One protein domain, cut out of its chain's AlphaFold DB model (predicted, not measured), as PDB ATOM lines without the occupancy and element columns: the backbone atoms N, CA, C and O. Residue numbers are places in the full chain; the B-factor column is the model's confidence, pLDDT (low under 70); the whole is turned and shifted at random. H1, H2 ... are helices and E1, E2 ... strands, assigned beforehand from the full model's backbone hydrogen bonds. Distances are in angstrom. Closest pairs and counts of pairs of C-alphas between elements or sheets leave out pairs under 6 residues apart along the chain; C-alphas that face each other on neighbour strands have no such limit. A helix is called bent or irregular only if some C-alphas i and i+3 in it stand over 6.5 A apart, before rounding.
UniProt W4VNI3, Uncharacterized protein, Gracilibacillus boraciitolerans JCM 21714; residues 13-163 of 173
ATOM      1  N   LYS A  13     188.275 169.992 254.185       90.56
ATOM      2  CA  LYS A  13     188.689 170.242 252.794       90.56
ATOM      3  C   LYS A  13     187.671 171.087 252.026       90.56
ATOM      4  O   LYS A  13     188.094 171.885 251.197       90.56
ATOM      5  N   SER A  14     186.374 170.876 252.250       90.88
ATOM      6  CA  SER A  14     185.312 171.668 251.622       90.88
ATOM      7  C   SER A  14     185.340 173.106 252.123       90.88
ATOM      8  O   SER A  14     185.472 174.010 251.305       90.88
ATOM      9  N   ILE A  15     185.360 173.306 253.443       90.62
ATOM     10  CA  ILE A  15     185.388 174.637 254.064       90.62
ATOM     11  C   ILE A  15     186.596 175.450 253.575       90.62
ATOM     12  O   ILE A  15     186.468 176.621 253.231       90.62
ATOM     13  N   PHE A  16     187.781 174.839 253.466       89.44
ATOM     14  CA  PHE A  16     188.960 175.549 252.953       89.44
ATOM     15  C   PHE A  16     188.898 175.861 251.453       89.44
ATOM     16  O   PHE A  16     189.568 176.786 250.997       89.44
ATOM     17  N   LYS A  17     188.129 175.097 250.669       91.56
ATOM     18  CA  LYS A  17     187.892 175.388 249.245       91.56
ATOM     19  C   LYS A  17     186.799 176.436 249.041       91.56
ATOM     20  O   LYS A  17     186.864 177.173 248.061       91.56
ATOM     21  N   HIS A  18     185.831 176.488 249.950       91.00
ATOM     22  CA  HIS A  18     184.650 177.343 249.913       91.00
ATOM     23  C   HIS A  18     184.535 178.107 251.244       91.00
ATOM     24  O   HIS A  18     183.716 177.758 252.095       91.00
ATOM     25  N   PRO A  19     185.382 179.131 251.468       87.44
ATOM     26  CA  PRO A  19     185.425 179.865 252.737       87.44
ATOM     27  C   PRO A  19     184.163 180.702 252.999       87.44
ATOM     28  O   PRO A  19     183.999 181.251 254.084       87.44
ATOM     29  N   ASP A  20     183.285 180.820 252.006       88.56
ATOM     30  CA  ASP A  20     181.974 181.446 252.095       88.56
ATOM     31  C   ASP A  20     180.929 180.573 252.814       88.56
ATOM     32  O   ASP A  20     179.858 181.068 253.170       88.56
ATOM     33  N   GLN A  21     181.231 179.302 253.082       91.38
ATOM     34  CA  GLN A  21     180.337 178.418 253.823       91.38
ATOM     35  C   GLN A  21     180.158 178.899 255.271       91.38
ATOM     36  O   GLN A  21     181.120 179.253 255.952       91.38
ATOM     37  N   MET A  22     178.908 178.908 255.737       95.19
ATOM     38  CA  MET A  22     178.574 179.292 257.105       95.19
ATOM     39  C   MET A  22     178.810 178.126 258.064       95.19
ATOM     40  O   MET A  22     178.386 177.004 257.788       95.19
ATOM     41  N   ILE A  23     179.465 178.410 259.187       96.62
ATOM     42  CA  ILE A  23     179.703 177.445 260.262       96.62
ATOM     43  C   ILE A  23     178.983 177.939 261.512       96.62
ATOM     44  O   ILE A  23     179.342 178.978 262.075       96.62
ATOM     45  N   THR A  24     177.978 177.188 261.951       97.12
ATOM     46  CA  THR A  24     177.251 177.479 263.190       97.12
ATOM     47  C   THR A  24     177.950 176.799 264.358       97.12
ATOM     48  O   THR A  24     178.316 175.630 264.271       97.12
ATOM     49  N   MET A  25     178.166 177.523 265.449       96.12
ATOM     50  CA  MET A  25     178.901 177.038 266.616       96.12
ATOM     51  C   MET A  25     177.973 176.824 267.810       96.12
ATOM     52  O   MET A  25     177.056 177.613 268.041       96.12
ATOM     53  N   ASP A  26     178.272 175.794 268.594       93.25
ATOM     54  CA  ASP A  26     177.641 175.554 269.887       93.25
ATOM     55  C   ASP A  26     178.255 176.409 271.018       93.25
ATOM     56  O   ASP A  26     179.378 176.919 270.913       93.25
ATOM     57  N   ALA A  27     177.556 176.521 272.150       90.69
ATOM     58  CA  ALA A  27     178.052 177.183 273.354       90.69
ATOM     59  C   ALA A  27     179.351 176.545 273.872       90.69
ATOM     60  O   ALA A  27     180.280 177.259 274.271       90.69
ATOM     61  N   ASN A  28     179.470 175.210 273.811       88.19
ATOM     62  CA  ASN A  28     180.665 174.491 274.269       88.19
ATOM     63  C   ASN A  28     181.937 174.830 273.465       88.19
ATOM     64  O   ASN A  28     183.053 174.584 273.931       88.19
ATOM     65  N   PHE A  29     181.775 175.417 272.277       91.00
ATOM     66  CA  PHE A  29     182.862 175.842 271.406       91.00
ATOM     67  C   PHE A  29     183.388 177.233 271.795       91.00
ATOM     68  O   PHE A  29     184.545 177.568 271.525       91.00
ATOM     69  N   LEU A  30     182.544 178.036 272.454       92.00
ATOM     70  CA  LEU A  30     182.800 179.427 272.839       92.00
ATOM     71  C   LEU A  30     183.154 179.594 274.319       92.00
ATOM     72  O   LEU A  30     183.779 180.587 274.706       92.00
ATOM     73  N   ILE A  31     182.765 178.634 275.154       89.06
ATOM     74  CA  ILE A  31     183.004 178.655 276.594       89.06
ATOM     75  C   ILE A  31     184.298 177.885 276.909       89.06
ATOM     76  O   ILE A  31     184.452 176.737 276.493       89.06
ATOM     77  N   PRO A  32     185.239 178.470 277.680       87.88
ATOM     78  CA  PRO A  32     186.431 177.750 278.106       87.88
ATOM     79  C   PRO A  32     186.067 176.473 278.877       87.88
ATOM     80  O   PRO A  32     185.239 176.534 279.788       87.88
ATOM     81  N   PRO A  33     186.714 175.330 278.592       81.62
ATOM     82  CA  PRO A  33     186.399 174.084 279.274       81.62
ATOM     83  C   PRO A  33     186.752 174.173 280.763       81.62
ATOM     84  O   PRO A  33     187.907 174.424 281.128       81.62
ATOM     85  N   ASP A  34     185.781 173.892 281.632       74.50
ATOM     86  CA  ASP A  34     186.039 173.760 283.063       74.50
ATOM     87  C   ASP A  34     186.547 172.351 283.392       74.50
ATOM     88  O   ASP A  34     185.816 171.359 283.384       74.50
ATOM     89  N   ARG A  35     187.843 172.262 283.701       67.06
ATOM     90  CA  ARG A  35     188.500 171.028 284.148       67.06
ATOM     91  C   ARG A  35     188.828 171.029 285.637       67.06
ATOM     92  O   ARG A  35     189.603 170.179 286.063       67.06
ATOM     93  N   SER A  36     188.239 171.919 286.434       67.50
ATOM     94  CA  SER A  36     188.485 172.033 287.882       67.50
ATOM     95  C   SER A  36     188.354 170.704 288.646       67.50
ATOM     96  O   SER A  36     189.101 170.459 289.590       67.50
ATOM     97  N   LYS A  37     187.468 169.803 288.194       63.38
ATOM     98  CA  LYS A  37     187.288 168.449 288.754       63.38
ATOM     99  C   LYS A  37     188.451 167.482 288.474       63.38
ATOM    100  O   LYS A  37     188.632 166.528 289.221       63.38
ATOM    101  N   HIS A  38     189.224 167.705 287.410       61.12
ATOM    102  CA  HIS A  38     190.233 166.762 286.898       61.12
ATOM    103  C   HIS A  38     191.651 167.350 286.829       61.12
ATOM    104  O   HIS A  38     192.620 166.611 286.662       61.12
ATOM    105  N   ALA A  39     191.799 168.669 286.949       63.16
ATOM    106  CA  ALA A  39     193.072 169.368 286.889       63.16
ATOM    107  C   ALA A  39     193.091 170.549 287.868       63.16
ATOM    108  O   ALA A  39     192.121 171.291 287.992       63.16
ATOM    109  N   LYS A  40     194.243 170.775 288.515       56.50
ATOM    110  CA  LYS A  40     194.464 171.940 289.398       56.50
ATOM    111  C   LYS A  40     194.455 173.282 288.654       56.50
ATOM    112  O   LYS A  40     194.345 174.326 289.292       56.50
ATOM    113  N   TYR A  41     194.604 173.265 287.331       58.88
ATOM    114  CA  TYR A  41     194.681 174.460 286.499       58.88
ATOM    115  C   TYR A  41     193.381 174.648 285.721       58.88
ATOM    116  O   TYR A  41     192.993 173.781 284.939       58.88
ATOM    117  N   SER A  42     192.731 175.796 285.919       66.56
ATOM    118  CA  SER A  42     191.611 176.223 285.085       66.56
ATOM    119  C   SER A  42     192.128 176.867 283.799       66.56
ATOM    120  O   SER A  42     193.055 177.683 283.820       66.56
ATOM    121  N   PHE A  43     191.532 176.501 282.663       76.69
ATOM    122  CA  PHE A  43     191.848 177.123 281.383       76.69
ATOM    123  C   PHE A  43     191.093 178.449 281.280       76.69
ATOM    124  O   PHE A  43     189.923 178.500 280.917       76.69
ATOM    125  N   ARG A  44     191.737 179.535 281.720       86.81
ATOM    126  CA  ARG A  44     191.079 180.842 281.837       86.81
ATOM    127  C   ARG A  44     190.767 181.445 280.470       86.81
ATOM    128  O   ARG A  44     191.534 181.284 279.521       86.81
ATOM    129  N   PHE A  45     189.702 182.244 280.429       90.19
ATOM    130  CA  PHE A  45     189.217 182.886 279.209       90.19
ATOM    131  C   PHE A  45     190.286 183.646 278.402       90.19
ATOM    132  O   PHE A  45     190.325 183.424 277.201       90.19
ATOM    133  N   PRO A  46     191.203 184.455 278.982       93.50
ATOM    134  CA  PRO A  46     192.210 185.150 278.176       93.50
ATOM    135  C   PRO A  46     193.087 184.204 277.356       93.50
ATOM    136  O   PRO A  46     193.358 184.482 276.193       93.50
ATOM    137  N   LYS A  47     193.485 183.062 277.939       92.12
ATOM    138  CA  LYS A  47     194.298 182.085 277.215       92.12
ATOM    139  C   LYS A  47     193.466 181.327 276.191       92.12
ATOM    140  O   LYS A  47     193.929 181.147 275.075       92.12
ATOM    141  N   PHE A  48     192.249 180.925 276.558       92.44
ATOM    142  CA  PHE A  48     191.309 180.284 275.636       92.44
ATOM    143  C   PHE A  48     191.022 181.161 274.420       92.44
ATOM    144  O   PHE A  48     191.141 180.700 273.294       92.44
ATOM    145  N   LYS A  49     190.752 182.447 274.636       94.62
ATOM    146  CA  LYS A  49     190.588 183.424 273.570       94.62
ATOM    147  C   LYS A  49     191.810 183.443 272.642       94.62
ATOM    148  O   LYS A  49     191.650 183.196 271.456       94.62
ATOM    149  N   GLU A  50     193.006 183.655 273.189       95.69
ATOM    150  CA  GLU A  50     194.253 183.785 272.417       95.69
ATOM    151  C   GLU A  50     194.574 182.544 271.565       95.69
ATOM    152  O   GLU A  50     195.016 182.677 270.429       95.69
ATOM    153  N   VAL A  51     194.392 181.332 272.106       94.25
ATOM    154  CA  VAL A  51     194.824 180.103 271.409       94.25
ATOM    155  C   VAL A  51     193.729 179.409 270.608       94.25
ATOM    156  O   VAL A  51     194.042 178.525 269.815       94.25
ATOM    157  N   TRP A  52     192.463 179.742 270.859       93.94
ATOM    158  CA  TRP A  52     191.317 179.055 270.267       93.94
ATOM    159  C   TRP A  52     190.407 180.022 269.525       93.94
ATOM    160  O   TRP A  52     190.297 179.928 268.308       93.94
ATOM    161  N   LEU A  53     189.794 180.985 270.219       95.25
ATOM    162  CA  LEU A  53     188.791 181.845 269.586       95.25
ATOM    163  C   LEU A  53     189.400 182.809 268.568       95.25
ATOM    164  O   LEU A  53     188.896 182.879 267.452       95.25
ATOM    165  N   ASP A  54     190.467 183.528 268.918       95.88
ATOM    166  CA  ASP A  54     191.091 184.507 268.022       95.88
ATOM    167  C   ASP A  54     191.512 183.843 266.685       95.88
ATOM    168  O   ASP A  54     191.089 184.339 265.640       95.88
ATOM    169  N   PRO A  55     192.208 182.680 266.670       96.19
ATOM    170  CA  PRO A  55     192.505 181.962 265.428       96.19
ATOM    171  C   PRO A  55     191.272 181.528 264.630       96.19
ATOM    172  O   PRO A  55     191.288 181.609 263.404       96.19
ATOM    173  N   ILE A  56     190.204 181.063 265.290       94.69
ATOM    174  CA  ILE A  56     188.973 180.642 264.602       94.69
ATOM    175  C   ILE A  56     188.302 181.839 263.916       94.69
ATOM    176  O   ILE A  56     187.985 181.764 262.732       94.69
ATOM    177  N   PHE A  57     188.138 182.956 264.631       95.00
ATOM    178  CA  PHE A  57     187.539 184.181 264.091       95.00
ATOM    179  C   PHE A  57     188.410 184.872 263.032       95.00
ATOM    180  O   PHE A  57     187.899 185.668 262.245       95.00
ATOM    181  N   GLU A  58     189.719 184.611 263.011       93.62
ATOM    182  CA  GLU A  58     190.622 185.083 261.958       93.62
ATOM    183  C   GLU A  58     190.586 184.183 260.713       93.62
ATOM    184  O   GLU A  58     190.627 184.686 259.591       93.62
ATOM    185  N   ALA A  59     190.489 182.864 260.898       92.06
ATOM    186  CA  ALA A  59     190.536 181.895 259.808       92.06
ATOM    187  C   ALA A  59     189.210 181.765 259.043       92.06
ATOM    188  O   ALA A  59     189.229 181.555 257.828       92.06
ATOM    189  N   PHE A  60     188.071 181.865 259.734       93.00
ATOM    190  CA  PHE A  60     186.752 181.628 259.151       93.00
ATOM    191  C   PHE A  60     185.933 182.926 259.117       93.00
ATOM    192  O   PHE A  60     185.613 183.474 260.173       93.00
ATOM    193  N   PRO A  61     185.567 183.431 257.924       91.38
ATOM    194  CA  PRO A  61     184.865 184.708 257.807       91.38
ATOM    195  C   PRO A  61     183.365 184.606 258.126       91.38
ATOM    196  O   PRO A  61     182.766 185.596 258.539       91.38
ATOM    197  N   ASN A  62     182.764 183.424 257.944       94.44
ATOM    198  CA  ASN A  62     181.321 183.209 258.033       94.44
ATOM    199  C   ASN A  62     180.971 182.298 259.211       94.44
ATOM    200  O   ASN A  62     180.644 181.122 259.054       94.44
ATOM    201  N   LEU A  63     181.045 182.868 260.409       97.31
ATOM    202  CA  LEU A  63     180.681 182.194 261.650       97.31
ATOM    203  C   LEU A  63     179.290 182.627 262.117       97.31
ATOM    204  O   LEU A  63     178.907 183.796 261.980       97.31
ATOM    205  N   ALA A  64     178.558 181.698 262.725       97.88
ATOM    206  CA  ALA A  64     177.250 181.961 263.305       97.88
ATOM    207  C   ALA A  64     177.039 181.252 264.650       97.88
ATOM    208  O   ALA A  64     177.726 180.289 264.983       97.88
ATOM    209  N   ILE A  65     176.067 181.734 265.418       97.75
ATOM    210  CA  ILE A  65     175.483 181.062 266.586       97.75
ATOM    211  C   ILE A  65     173.966 181.192 266.536       97.75
ATOM    212  O   ILE A  65     173.449 182.135 265.941       97.75
ATOM    213  N   HIS A  66     173.242 180.295 267.199       97.50
ATOM    214  CA  HIS A  66     171.816 180.491 267.456       97.50
ATOM    215  C   HIS A  66     171.588 181.428 268.656       97.50
ATOM    216  O   HIS A  66     172.400 181.461 269.581       97.50
ATOM    217  N   GLU A  67     170.476 182.167 268.690       95.94
ATOM    218  CA  GLU A  67     170.126 183.037 269.829       95.94
ATOM    219  C   GLU A  67     170.066 182.270 271.162       95.94
ATOM    220  O   GLU A  67     170.518 182.762 272.190       95.94
ATOM    221  N   ALA A  68     169.636 181.007 271.125       93.94
ATOM    222  CA  ALA A  68     169.641 180.130 272.296       93.94
ATOM    223  C   ALA A  68     171.054 179.848 272.843       93.94
ATOM    224  O   ALA A  68     171.214 179.765 274.058       93.94
ATOM    225  N   VAL A  69     172.064 179.742 271.966       93.94
ATOM    226  CA  VAL A  69     173.481 179.612 272.355       93.94
ATOM    227  C   VAL A  69     173.971 180.914 272.979       93.94
ATOM    228  O   VAL A  69     174.662 180.890 273.993       93.94
ATOM    229  N   TYR A  70     173.593 182.062 272.409       94.38
ATOM    230  CA  TYR A  70     173.934 183.366 272.979       94.38
ATOM    231  C   TYR A  70     173.385 183.524 274.410       94.38
ATOM    232  O   TYR A  70     174.116 183.955 275.304       94.38
ATOM    233  N   ASP A  71     172.145 183.091 274.652       91.56
ATOM    234  CA  ASP A  71     171.504 183.119 275.974       91.56
ATOM    235  C   ASP A  71     172.183 182.212 277.021       91.56
ATOM    236  O   ASP A  71     172.021 182.420 278.229       91.56
ATOM    237  N   GLU A  72     172.936 181.199 276.587       89.62
ATOM    238  CA  GLU A  72     173.699 180.299 277.463       89.62
ATOM    239  C   GLU A  72     175.052 180.875 277.887       89.62
ATOM    240  O   GLU A  72     175.642 180.429 278.878       89.62
ATOM    241  N   LEU A  73     175.550 181.894 277.184       89.94
ATOM    242  CA  LEU A  73     176.804 182.552 277.521       89.94
ATOM    243  C   LEU A  73     176.621 183.379 278.798       89.94
ATOM    244  O   LEU A  73     176.389 184.572 278.744       89.94
ATOM    245  N   VAL A  74     176.747 182.774 279.978       86.38
ATOM    246  CA  VAL A  74     176.560 183.481 281.264       86.38
ATOM    247  C   VAL A  74     177.833 184.142 281.805       86.38
ATOM    248  O   VAL A  74     177.789 184.858 282.805       86.38
ATOM    249  N   ILE A  75     178.990 183.887 281.185       87.88
ATOM    250  CA  ILE A  75     180.284 184.422 281.627       87.88
ATOM    251  C   ILE A  75     180.486 185.815 281.005       87.88
ATOM    252  O   ILE A  75     180.692 185.893 279.791       87.88
ATOM    253  N   PRO A  76     180.559 186.906 281.797       92.38
ATOM    254  CA  PRO A  76     180.603 188.266 281.250       92.38
ATOM    255  C   PRO A  76     181.778 188.529 280.304       92.38
ATOM    256  O   PRO A  76     181.641 189.254 279.323       92.38
ATOM    257  N   SER A  77     182.947 187.925 280.557       93.00
ATOM    258  CA  SER A  77     184.103 188.090 279.668       93.00
ATOM    259  C   SER A  77     183.910 187.412 278.310       93.00
ATOM    260  O   SER A  77     184.424 187.915 277.314       93.00
ATOM    261  N   VAL A  78     183.184 186.287 278.274       93.06
ATOM    262  CA  VAL A  78     182.828 185.595 277.027       93.06
ATOM    263  C   VAL A  78     181.787 186.422 276.279       93.06
ATOM    264  O   VAL A  78     182.015 186.735 275.117       93.06
ATOM    265  N   GLN A  79     180.715 186.860 276.952       94.56
ATOM    266  CA  GLN A  79     179.678 187.712 276.351       94.56
ATOM    267  C   GLN A  79     180.268 188.975 275.729       94.56
ATOM    268  O   GLN A  79     180.086 189.204 274.543       94.56
ATOM    269  N   PHE A  80     181.079 189.726 276.484       96.56
ATOM    270  CA  PHE A  80     181.712 190.947 275.981       96.56
ATOM    271  C   PHE A  80     182.553 190.695 274.721       96.56
ATOM    272  O   PHE A  80     182.566 191.500 273.788       96.56
ATOM    273  N   TYR A  81     183.272 189.572 274.680       96.25
ATOM    274  CA  TYR A  81     184.035 189.200 273.498       96.25
ATOM    275  C   TYR A  81     183.122 188.854 272.317       96.25
ATOM    276  O   TYR A  81     183.347 189.361 271.220       96.25
ATOM    277  N   ILE A  82     182.086 188.047 272.528       96.50
ATOM    278  CA  ILE A  82     181.129 187.666 271.484       96.50
ATOM    279  C   ILE A  82     180.369 188.886 270.950       96.50
ATOM    280  O   ILE A  82     180.311 189.074 269.736       96.50
ATOM    281  N   ASP A  83     179.929 189.790 271.822       97.06
ATOM    282  CA  ASP A  83     179.336 191.075 271.449       97.06
ATOM    283  C   ASP A  83     180.276 191.898 270.571       97.06
ATOM    284  O   ASP A  83     179.843 192.501 269.587       97.06
ATOM    285  N   SER A  84     181.577 191.905 270.880       96.56
ATOM    286  CA  SER A  84     182.558 192.600 270.044       96.56
ATOM    287  C   SER A  84     182.671 191.990 268.641       96.56
ATOM    288  O   SER A  84     182.882 192.731 267.682       96.56
ATOM    289  N   GLN A  85     182.476 190.672 268.488       96.75
ATOM    290  CA  GLN A  85     182.473 190.009 267.178       96.75
ATOM    291  C   GLN A  85     181.170 190.269 266.406       96.75
ATOM    292  O   GLN A  85     181.222 190.545 265.205       96.75
ATOM    293  N   ILE A  86     180.018 190.268 267.084       96.50
ATOM    294  CA  ILE A  86     178.699 190.562 266.490       96.50
ATOM    295  C   ILE A  86     178.623 192.013 265.987       96.50
ATOM    296  O   ILE A  86     178.111 192.275 264.894       96.50
ATOM    297  N   ASN A  87     179.156 192.954 266.771       96.31
ATOM    298  CA  ASN A  87     179.086 194.394 266.503       96.31
ATOM    299  C   ASN A  87     180.299 194.942 265.728       96.31
ATOM    300  O   ASN A  87     180.384 196.145 265.474       96.31
ATOM    301  N   SER A  88     181.251 194.082 265.352       94.38
ATOM    302  CA  SER A  88     182.409 194.477 264.545       94.38
ATOM    303  C   SER A  88     182.010 194.918 263.130       94.38
ATOM    304  O   SER A  88     180.946 194.576 262.615       94.38
ATOM    305  N   THR A  89     182.869 195.716 262.488       90.44
ATOM    306  CA  THR A  89     182.717 196.124 261.083       90.44
ATOM    307  C   THR A  89     184.007 195.785 260.325       90.44
ATOM    308  O   THR A  89     185.028 196.422 260.592       90.44
ATOM    309  N   PRO A  90     184.002 194.805 259.397       90.06
ATOM    310  CA  PRO A  90     182.873 193.946 259.011       90.06
ATOM    311  C   PRO A  90     182.446 192.996 260.141       90.06
ATOM    312  O   PRO A  90     183.267 192.648 260.986       90.06
ATOM    313  N   ARG A  91     181.170 192.584 260.141       93.38
ATOM    314  CA  ARG A  91     180.612 191.652 261.133       93.38
ATOM    315  C   ARG A  91     181.334 190.308 261.047       93.38
ATOM    316  O   ARG A  91     181.437 189.750 259.959       93.38
ATOM    317  N   ARG A  92     181.777 189.788 262.194       95.00
ATOM    318  CA  ARG A  92     182.506 188.511 262.308       95.00
ATOM    319  C   ARG A  92     181.675 187.359 262.867       95.00
ATOM    320  O   ARG A  92     182.098 186.215 262.777       95.00
ATOM    321  N   LEU A  93     180.520 187.656 263.462       97.44
ATOM    322  CA  LEU A  93     179.596 186.646 263.972       97.44
ATOM    323  C   LEU A  93     178.150 187.015 263.653       97.44
ATOM    324  O   LEU A  93     177.710 188.129 263.945       97.44
ATOM    325  N   VAL A  94     177.410 186.074 263.077       97.38
ATOM    326  CA  VAL A  94     175.967 186.187 262.842       97.38
ATOM    327  C   VAL A  94     175.206 185.494 263.972       97.38
ATOM    328  O   VAL A  94     175.616 184.442 264.447       97.38
ATOM    329  N   VAL A  95     174.082 186.074 264.393       97.75
ATOM    330  CA  VAL A  95     173.150 185.423 265.321       97.75
ATOM    331  C   VAL A  95     171.916 184.997 264.537       97.75
ATOM    332  O   VAL A  95     171.205 185.843 263.991       97.75
ATOM    333  N   HIS A  96     171.685 183.692 264.451       97.62
ATOM    334  CA  HIS A  96     170.452 183.118 263.933       97.62
ATOM    335  C   HIS A  96     169.318 183.333 264.930       97.62
ATOM    336  O   HIS A  96     169.492 183.121 266.129       97.62
ATOM    337  N   GLN A  97     168.169 183.761 264.414       96.69
ATOM    338  CA  GLN A  97     166.968 184.026 265.196       96.69
ATOM    339  C   GLN A  97     165.810 183.233 264.611       96.69
ATOM    340  O   GLN A  97     165.587 183.282 263.397       96.69
ATOM    341  N   ASP A  98     165.018 182.591 265.464       94.75
ATOM    342  CA  ASP A  98     163.806 181.883 265.045       94.75
ATOM    343  C   ASP A  98     162.790 182.835 264.400       94.75
ATOM    344  O   ASP A  98     162.001 182.442 263.544       94.75
ATOM    345  N   ALA A  99     162.828 184.117 264.772       95.88
ATOM    346  CA  ALA A  99     162.002 185.158 264.170       95.88
ATOM    347  C   ALA A  99     162.272 185.361 262.664       95.88
ATOM    348  O   ALA A  99     161.437 185.941 261.974       95.88
ATOM    349  N   ALA A 100     163.418 184.896 262.152       95.00
ATOM    350  CA  ALA A 100     163.750 184.930 260.728       95.00
ATOM    351  C   ALA A 100     163.183 183.731 259.939       95.00
ATOM    352  O   ALA A 100     163.367 183.667 258.720       95.00
ATOM    353  N   LEU A 101     162.532 182.774 260.608       96.12
ATOM    354  CA  LEU A 101     161.889 181.631 259.968       96.12
ATOM    355  C   LEU A 101     160.509 182.005 259.428       96.12
ATOM    356  O   LEU A 101     159.724 182.704 260.072       96.12
ATOM    357  N   THR A 102     160.196 181.486 258.247       97.44
ATOM    358  CA  THR A 102     158.819 181.443 257.745       97.44
ATOM    359  C   THR A 102     157.953 180.533 258.628       97.44
ATOM    360  O   THR A 102     158.485 179.686 259.354       97.44
ATOM    361  N   PRO A 103     156.614 180.666 258.591       96.88
ATOM    362  CA  PRO A 103     155.726 179.766 259.325       96.88
ATOM    363  C   PRO A 103     155.978 178.284 259.011       96.88
ATOM    364  O   PRO A 103     155.952 177.456 259.916       96.88
ATOM    365  N   GLU A 104     156.266 177.956 257.752       96.38
ATOM    366  CA  GLU A 104     156.541 176.594 257.297       96.38
ATOM    367  C   GLU A 104     157.881 176.078 257.834       96.38
ATOM    368  O   GLU A 104     157.939 174.988 258.404       96.38
ATOM    369  N   GLU A 105     158.949 176.877 257.720       96.62
ATOM    370  CA  GLU A 105     160.261 176.537 258.289       96.62
ATOM    371  C   GLU A 105     160.185 176.357 259.803       96.62
ATOM    372  O   GLU A 105     160.816 175.453 260.344       96.62
ATOM    373  N   LYS A 106     159.389 177.183 260.488       96.31
ATOM    374  CA  LYS A 106     159.193 177.068 261.930       96.31
ATOM    375  C   LYS A 106     158.541 175.739 262.305       96.31
ATOM    376  O   LYS A 106     159.019 175.082 263.219       96.31
ATOM    377  N   VAL A 107     157.506 175.307 261.579       95.88
ATOM    378  CA  VAL A 107     156.868 173.997 261.810       95.88
ATOM    379  C   VAL A 107     157.859 172.850 261.594       95.88
ATOM    380  O   VAL A 107     157.894 171.910 262.389       95.88
ATOM    381  N   LEU A 108     158.687 172.923 260.547       95.25
ATOM    382  CA  LEU A 108     159.724 171.917 260.289       95.25
ATOM    383  C   LEU A 108     160.789 171.907 261.389       95.25
ATOM    384  O   LEU A 108     161.132 170.838 261.892       95.25
ATOM    385  N   ARG A 109     161.258 173.087 261.804       95.81
ATOM    386  CA  ARG A 109     162.224 173.248 262.895       95.81
ATOM    387  C   ARG A 109     161.676 172.640 264.174       95.81
ATOM    388  O   ARG A 109     162.346 171.809 264.774       95.81
ATOM    389  N   ASP A 110     160.459 173.021 264.563       94.31
ATOM    390  CA  ASP A 110     159.797 172.533 265.777       94.31
ATOM    391  C   ASP A 110     159.646 170.996 265.735       94.31
ATOM    392  O   ASP A 110     159.864 170.325 266.741       94.31
ATOM    393  N   SER A 111     159.378 170.422 264.554       94.44
ATOM    394  CA  SER A 111     159.300 168.965 264.359       94.44
ATOM    395  C   SER A 111     160.656 168.258 264.508       94.44
ATOM    396  O   SER A 111     160.706 167.128 264.989       94.44
ATOM    397  N   ILE A 112     161.761 168.878 264.073       93.88
ATOM    398  CA  ILE A 112     163.121 168.343 264.276       93.88
ATOM    399  C   ILE A 112     163.511 168.463 265.751       93.88
ATOM    400  O   ILE A 112     163.995 167.495 266.332       93.88
ATOM    401  N   GLU A 113     163.243 169.614 266.372       93.25
ATOM    402  CA  GLU A 113     163.463 169.853 267.802       93.25
ATOM    403  C   GLU A 113     162.758 168.786 268.656       93.25
ATOM    404  O   GLU A 113     163.396 168.181 269.517       93.25
ATOM    405  N   GLU A 114     161.494 168.465 268.361       90.94
ATOM    406  CA  GLU A 114     160.732 167.416 269.057       90.94
ATOM    407  C   GLU A 114     161.371 166.019 268.934       90.94
ATOM    408  O   GLU A 114     161.303 165.225 269.873       90.94
ATOM    409  N   LYS A 115     162.027 165.714 267.808       91.12
ATOM    410  CA  LYS A 115     162.684 164.417 267.572       91.12
ATOM    411  C   LYS A 115     164.017 164.279 268.294       91.12
ATOM    412  O   LYS A 115     164.320 163.205 268.808       91.12
ATOM    413  N   ILE A 116     164.829 165.337 268.304       90.25
ATOM    414  CA  ILE A 116     166.184 165.279 268.873       90.25
ATOM    415  C   ILE A 116     166.192 165.527 270.374       90.25
ATOM    416  O   ILE A 116     167.023 164.964 271.079       90.25
ATOM    417  N   CYS A 117     165.247 166.314 270.881       86.62
ATOM    418  CA  CYS A 117     165.187 166.677 272.287       86.62
ATOM    419  C   CYS A 117     165.188 165.461 273.247       86.62
ATOM    420  O   CYS A 117     166.021 165.462 274.155       86.62
ATOM    421  N   PRO A 118     164.407 164.379 273.028       86.50
ATOM    422  CA  PRO A 118     164.439 163.173 273.871       86.50
ATOM    423  C   PRO A 118     165.771 162.407 273.867       86.50
ATOM    424  O   PRO A 118     165.986 161.545 274.718       86.50
ATOM    425  N   LEU A 119     166.642 162.673 272.890       85.19
ATOM    426  CA  LEU A 119     167.976 162.077 272.758       85.19
ATOM    427  C   LEU A 119     169.058 162.933 273.439       85.19
ATOM    428  O   LEU A 119     170.237 162.582 273.425       85.19
ATOM    429  N   THR A 120     168.667 164.060 274.029       82.25
ATOM    430  CA  THR A 120     169.530 164.970 274.789       82.25
ATOM    431  C   THR A 120     169.070 165.030 276.245       82.25
ATOM    432  O   THR A 120     168.118 164.350 276.633       82.25
ATOM    433  N   LYS A 121     169.727 165.841 277.082       73.44
ATOM    434  CA  LYS A 121     169.185 166.151 278.411       73.44
ATOM    435  C   LYS A 121     168.181 167.294 278.382       73.44
ATOM    436  O   LYS A 121     167.613 167.592 279.429       73.44
ATOM    437  N   TYR A 122     167.970 167.929 277.233       62.19
ATOM    438  CA  TYR A 122     167.008 169.007 277.083       62.19
ATOM    439  C   TYR A 122     165.577 168.480 277.267       62.19
ATOM    440  O   TYR A 122     165.188 167.471 276.688       62.19
ATOM    441  N   GLU A 123     164.787 169.175 278.080       59.56
ATOM    442  CA  GLU A 123     163.360 168.972 278.307       59.56
ATOM    443  C   GLU A 123     162.649 170.329 278.118       59.56
ATOM    444  O   GLU A 123     162.696 171.182 279.014       59.56
ATOM    445  N   PRO A 124     161.935 170.568 276.998       58.56
ATOM    446  CA  PRO A 124     161.431 171.897 276.647       58.56
ATOM    447  C   PRO A 124     160.303 172.328 277.588       58.56
ATOM    448  O   PRO A 124     160.089 173.514 277.820       58.56
ATOM    449  N   LEU A 125     159.598 171.348 278.165       61.00
ATOM    450  CA  LEU A 125     158.521 171.550 279.132       61.00
ATOM    451  C   LEU A 125     159.035 171.931 280.530       61.00
ATOM    452  O   LEU A 125     158.254 172.441 281.333       61.00
ATOM    453  N   LEU A 126     160.320 171.693 280.823       55.00
ATOM    454  CA  LEU A 126     160.952 172.015 282.107       55.00
ATOM    455  C   LEU A 126     161.917 173.213 282.033       55.00
ATOM    456  O   LEU A 126     162.452 173.596 283.071       55.00
ATOM    457  N   ASP A 127     162.129 173.801 280.844       54.22
ATOM    458  CA  ASP A 127     163.099 174.886 280.577       54.22
ATOM    459  C   ASP A 127     164.473 174.615 281.212       54.22
ATOM    460  O   ASP A 127     165.115 175.496 281.798       54.22
ATOM    461  N   ASN A 128     164.936 173.362 281.145       61.25
ATOM    462  CA  ASN A 128     166.310 173.089 281.523       61.25
ATOM    463  C   ASN A 128     167.229 173.668 280.433       61.25
ATOM    464  O   ASN A 128     166.990 173.569 279.233       61.25
ATOM    465  N   LYS A 129     168.258 174.391 280.872       64.25
ATOM    466  CA  LYS A 129     169.167 175.098 279.961       64.25
ATOM    467  C   LYS A 129     170.233 174.182 279.365       64.25
ATOM    468  O   LYS A 129     170.947 174.617 278.478       64.25
ATOM    469  N   GLU A 130     170.387 172.963 279.884       66.69
ATOM    470  CA  GLU A 130     171.371 172.018 279.353       66.69
ATOM    471  C   GLU A 130     170.922 171.545 277.961       66.69
ATOM    472  O   GLU A 130     169.767 171.168 277.778       66.69
ATOM    473  N   ASP A 131     171.834 171.613 276.992       77.06
ATOM    474  CA  ASP A 131     171.684 171.177 275.593       77.06
ATOM    475  C   ASP A 131     170.667 171.967 274.737       77.06
ATOM    476  O   ASP A 131     170.475 171.669 273.556       77.06
ATOM    477  N   ARG A 132     170.042 173.027 275.275       85.81
ATOM    478  CA  ARG A 132     169.059 173.849 274.544       85.81
ATOM    479  C   ARG A 132     169.680 174.542 273.329       85.81
ATOM    480  O   ARG A 132     169.065 174.588 272.261       85.81
ATOM    481  N   GLY A 133     170.872 175.108 273.493       89.38
ATOM    482  CA  GLY A 133     171.653 175.756 272.446       89.38
ATOM    483  C   GLY A 133     171.982 174.792 271.313       89.38
ATOM    484  O   GLY A 133     171.743 175.129 270.153       89.38
ATOM    485  N   GLU A 134     172.425 173.582 271.649       91.06
ATOM    486  CA  GLU A 134     172.718 172.500 270.705       91.06
ATOM    487  C   GLU A 134     171.471 172.104 269.905       91.06
ATOM    488  O   GLU A 134     171.473 172.198 268.677       91.06
ATOM    489  N   VAL A 135     170.382 171.747 270.595       92.31
ATOM    490  CA  VAL A 135     169.121 171.310 269.976       92.31
ATOM    491  C   VAL A 135     168.564 172.376 269.036       92.31
ATOM    492  O   VAL A 135     168.263 172.091 267.873       92.31
ATOM    493  N   LYS A 136     168.463 173.628 269.499       94.31
ATOM    494  CA  LYS A 136     167.914 174.710 268.673       94.31
ATOM    495  C   LYS A 136     168.821 175.057 267.499       94.31
ATOM    496  O   LYS A 136     168.314 175.310 266.410       94.31
ATOM    497  N   SER A 137     170.140 175.022 267.691       95.62
ATOM    498  CA  SER A 137     171.091 175.257 266.602       95.62
ATOM    499  C   SER A 137     170.987 174.180 265.529       95.62
ATOM    500  O   SER A 137     170.830 174.531 264.364       95.62
ATOM    501  N   LEU A 138     171.015 172.897 265.909       95.81
ATOM    502  CA  LEU A 138     170.919 171.763 264.983       95.81
ATOM    503  C   LEU A 138     169.603 171.779 264.196       95.81
ATOM    504  O   LEU A 138     169.612 171.666 262.971       95.81
ATOM    505  N   ALA A 139     168.474 171.998 264.878       96.00
ATOM    506  CA  ALA A 139     167.175 172.092 264.217       96.00
ATOM    507  C   ALA A 139     167.110 173.274 263.235       96.00
ATOM    508  O   ALA A 139     166.584 173.131 262.131       96.00
ATOM    509  N   PHE A 140     167.664 174.434 263.608       97.31
ATOM    510  CA  PHE A 140     167.694 175.622 262.753       97.31
ATOM    511  C   PHE A 140     168.565 175.418 261.505       97.31
ATOM    512  O   PHE A 140     168.156 175.762 260.398       97.31
ATOM    513  N   ILE A 141     169.774 174.875 261.653       96.56
ATOM    514  CA  ILE A 141     170.678 174.708 260.506       96.56
ATOM    515  C   ILE A 141     170.170 173.650 259.525       96.56
ATOM    516  O   ILE A 141     170.301 173.855 258.320       96.56
ATOM    517  N   ALA A 142     169.510 172.594 260.016       95.81
ATOM    518  CA  ALA A 142     168.910 171.568 259.171       95.81
ATOM    519  C   ALA A 142     167.839 172.160 258.242       95.81
ATOM    520  O   ALA A 142     167.853 171.896 257.040       95.81
ATOM    521  N   ILE A 143     166.959 173.034 258.746       96.12
ATOM    522  CA  ILE A 143     165.923 173.659 257.904       96.12
ATOM    523  C   ILE A 143     166.467 174.733 256.954       96.12
ATOM    524  O   ILE A 143     165.844 175.011 255.935       96.12
ATOM    525  N   LYS A 144     167.621 175.339 257.267       94.94
ATOM    526  CA  LYS A 144     168.274 176.351 256.419       94.94
ATOM    527  C   LYS A 144     169.256 175.708 255.442       94.94
ATOM    528  O   LYS A 144     169.895 176.434 254.685       94.94
ATOM    529  N   GLU A 145     169.379 174.380 255.482       93.31
ATOM    530  CA  GLU A 145     170.319 173.597 254.679       93.31
ATOM    531  C   GLU A 145     171.777 174.060 254.872       93.31
ATOM    532  O   GLU A 145     172.584 174.082 253.941       93.31
ATOM    533  N   LEU A 146     172.121 174.460 256.103       94.12
ATOM    534  CA  LEU A 146     173.483 174.830 256.479       94.12
ATOM    535  C   LEU A 146     174.253 173.578 256.916       94.12
ATOM    536  O   LEU A 146     173.848 172.876 257.836       94.12
ATOM    537  N   LEU A 147     175.389 173.342 256.263       92.44
ATOM    538  CA  LEU A 147     176.094 172.053 256.274       92.44
ATOM    539  C   LEU A 147     177.081 171.847 257.427       92.44
ATOM    540  O   LEU A 147     177.693 170.790 257.506       92.44
ATOM    541  N   TYR A 148     177.382 172.874 258.225       94.00
ATOM    542  CA  TYR A 148     178.466 172.774 259.201       94.00
ATOM    543  C   TYR A 148     178.046 173.257 260.572       94.00
ATOM    544  O   TYR A 148     177.712 174.429 260.777       94.00
ATOM    545  N   PHE A 149     178.183 172.340 261.522       94.38
ATOM    546  CA  PHE A 149     178.048 172.592 262.940       94.38
ATOM    547  C   PHE A 149     179.363 172.309 263.665       94.38
ATOM    548  O   PHE A 149     179.986 171.262 263.476       94.38
ATOM    549  N   ALA A 150     179.804 173.249 264.494       93.31
ATOM    550  CA  ALA A 150     181.014 173.133 265.291       93.31
ATOM    551  C   ALA A 150     180.649 172.972 266.769       93.31
ATOM    552  O   ALA A 150     180.230 173.922 267.431       93.31
ATOM    553  N   ALA A 151     180.865 171.764 267.283       90.06
ATOM    554  CA  ALA A 151     180.654 171.414 268.679       90.06
ATOM    555  C   ALA A 151     181.823 170.576 269.205       90.06
ATOM    556  O   ALA A 151     182.524 169.889 268.460       90.06
ATOM    557  N   ASN A 152     182.023 170.633 270.515       81.75
ATOM    558  CA  ASN A 152     182.952 169.796 271.263       81.75
ATOM    559  C   ASN A 152     182.191 168.902 272.257       81.75
ATOM    560  O   ASN A 152     182.642 168.689 273.385       81.75
ATOM    561  N   ASP A 153     181.030 168.396 271.836       81.25
ATOM    562  CA  ASP A 153     180.233 167.448 272.601       81.25
ATOM    563  C   ASP A 153     179.932 166.178 271.797       81.25
ATOM    564  O   ASP A 153     179.686 166.192 270.593       81.25
ATOM    565  N   SER A 154     180.007 165.045 272.492       81.06
ATOM    566  CA  SER A 154     179.809 163.726 271.895       81.06
ATOM    567  C   SER A 154     178.346 163.397 271.616       81.06
ATOM    568  O   SER A 154     178.094 162.482 270.830       81.06
ATOM    569  N   ASN A 155     177.401 164.086 272.262       85.00
ATOM    570  CA  ASN A 155     175.983 163.911 272.001       85.00
ATOM    571  C   ASN A 155     175.596 164.609 270.695       85.00
ATOM    572  O   ASN A 155     175.086 163.921 269.811       85.00
ATOM    573  N   ALA A 156     175.984 165.880 270.506       85.69
ATOM    574  CA  ALA A 156     175.853 166.594 269.226       85.69
ATOM    575  C   ALA A 156     176.317 165.747 268.036       85.69
ATOM    576  O   ALA A 156     175.607 165.589 267.046       85.69
ATOM    577  N   ILE A 157     177.520 165.171 268.150       86.06
ATOM    578  CA  ILE A 157     178.109 164.351 267.086       86.06
ATOM    579  C   ILE A 157     177.230 163.129 266.798       86.06
ATOM    580  O   ILE A 157     176.991 162.813 265.638       86.06
ATOM    581  N   GLN A 158     176.714 162.457 267.828       88.00
ATOM    582  CA  GLN A 158     175.860 161.284 267.637       88.00
ATOM    583  C   GLN A 158     174.498 161.624 267.029       88.00
ATOM    584  O   GLN A 158     174.005 160.828 266.235       88.00
ATOM    585  N   LEU A 159     173.909 162.779 267.358       89.62
ATOM    586  CA  LEU A 159     172.646 163.229 266.757       89.62
ATOM    587  C   LEU A 159     172.746 163.354 265.229       89.62
ATOM    588  O   LEU A 159     171.777 163.060 264.527       89.62
ATOM    589  N   VAL A 160     173.919 163.761 264.732       89.50
ATOM    590  CA  VAL A 160     174.216 163.888 263.300       89.50
ATOM    591  C   VAL A 160     174.663 162.548 262.705       89.50
ATOM    592  O   VAL A 160     174.080 162.077 261.734       89.50
ATOM    593  N   GLU A 161     175.646 161.867 263.304       87.19
ATOM    594  CA  GLU A 161     176.190 160.608 262.760       87.19
ATOM    595  C   GLU A 161     175.156 159.474 262.697       87.19
ATOM    596  O   GLU A 161     175.270 158.583 261.856       87.19
ATOM    597  N   LYS A 162     174.157 159.493 263.584       88.38
ATOM    598  CA  LYS A 162     173.080 158.497 263.640       88.38
ATOM    599  C   LYS A 162     171.745 159.055 263.154       88.38
ATOM    600  O   LYS A 162     170.704 158.519 263.528       88.38
ATOM    601  N   ALA A 163     171.756 160.110 262.335       90.31
ATOM    602  CA  ALA A 163     170.536 160.798 261.922       90.31
ATOM    603  C   ALA A 163     169.496 159.863 261.287       90.31
ATOM    604  O   ALA A 163     168.328 159.896 261.676       90.31
TER     605      ALA A 163
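This is residues 13 to 163 of the 173 residues of an uncharacterized protein of Gracilibacillus boraciitolerans JCM 21714 (UniProt W4VNI3). A small parallel sheet of three short strands sits in the middle of a mostly helical body, with H7 packed on one face and H5 standing up from the opposite face. H6 packs on H7, H3 lies near H5, H1 is at the rim, and the loop of residues 36 to 41 sticks out. The printed part has 151 residues, with eight named helices and three named strands in the order H1 E1 H2 H3 E2 H4 H5 E3 H6 H7 H8; the sheet order is E1 E2 E3. The whole is compact, with a radius of gyration of the C-alphas of 15.7 A and spans of 43 by 37 by 29 A.

H1, residues 13 to 17, begins at C-alpha 13 (188.689, 170.242, 252.794). E1 is residues 23 to 25, H2 27 to 30, and H3 45 to 59, 19.5 A long. E2 is residues 63 to 66, 10.7 A, H4 67 to 72, H5 76 to 86, 15.1 A, and E3 93 to 96. H6, residues 103 to 119, is 25.4 A long and begins at C-alpha 103 (155.726, 179.766, 259.325). H7 is residues 132 to 143, 16.9 A, and H8 is 154 to 161, ending at C-alpha 161 (176.190, 160.608, 262.760). H3 and H6 are only just irregular: C-alphas 51 and 54, and 115 and 118, are 6.7 A apart.

E1 and E2 are parallel, with N 25 and O 64 at 2.8 A; E2 and E3 are parallel, with N 96 and O 65 at 2.8 A. E1, H2 H3, E2 and E2, H4 H5, E3 are strand-helix-strand units, parallel neighbour strands with helices between, each with a right-handed crossover. Residues 149 to 150 pair with residues 24 to 25 of E1, parallel. H7 is over E2 at a height over the sheet of 8.1 A, slantwise to the strands; H5, over E3 on the opposite face, stands up from the sheet. H4 only grazes the sheet and touches residues 132 to 137 of H7, closest C-alphas Val 69 and Gly 133, 4.3 A. H2 and H4 only just touch, with 3 pairs of C-alphas within 8 A, the closest those of Ala 27 and Val 69, 5.3 A. H6 touches H7, closest C-alphas Arg 109 and Ala 139, 5.3 A, at a steep tilt of 48 degrees, opposite ways. H3 and H5, and H7 and H8, are close but not clearly touching; H1 touches no helix. Every O i to N i+4 pair is within hydrogen-bond range in H1, H4, H5, H7 and H8; H3 has 9 of 11 and H6 11 of 13, and H2 is too short for one.

The farthest C-alphas, those of Lys 40 and Glu 104, are 49.9 A apart. The printed part has no cut; the links H2 to H3 and H6 to H7 are long. The mean pLDDT of the printed part is 88.7, and residues 35 to 42 and 122 to 130 are under 70.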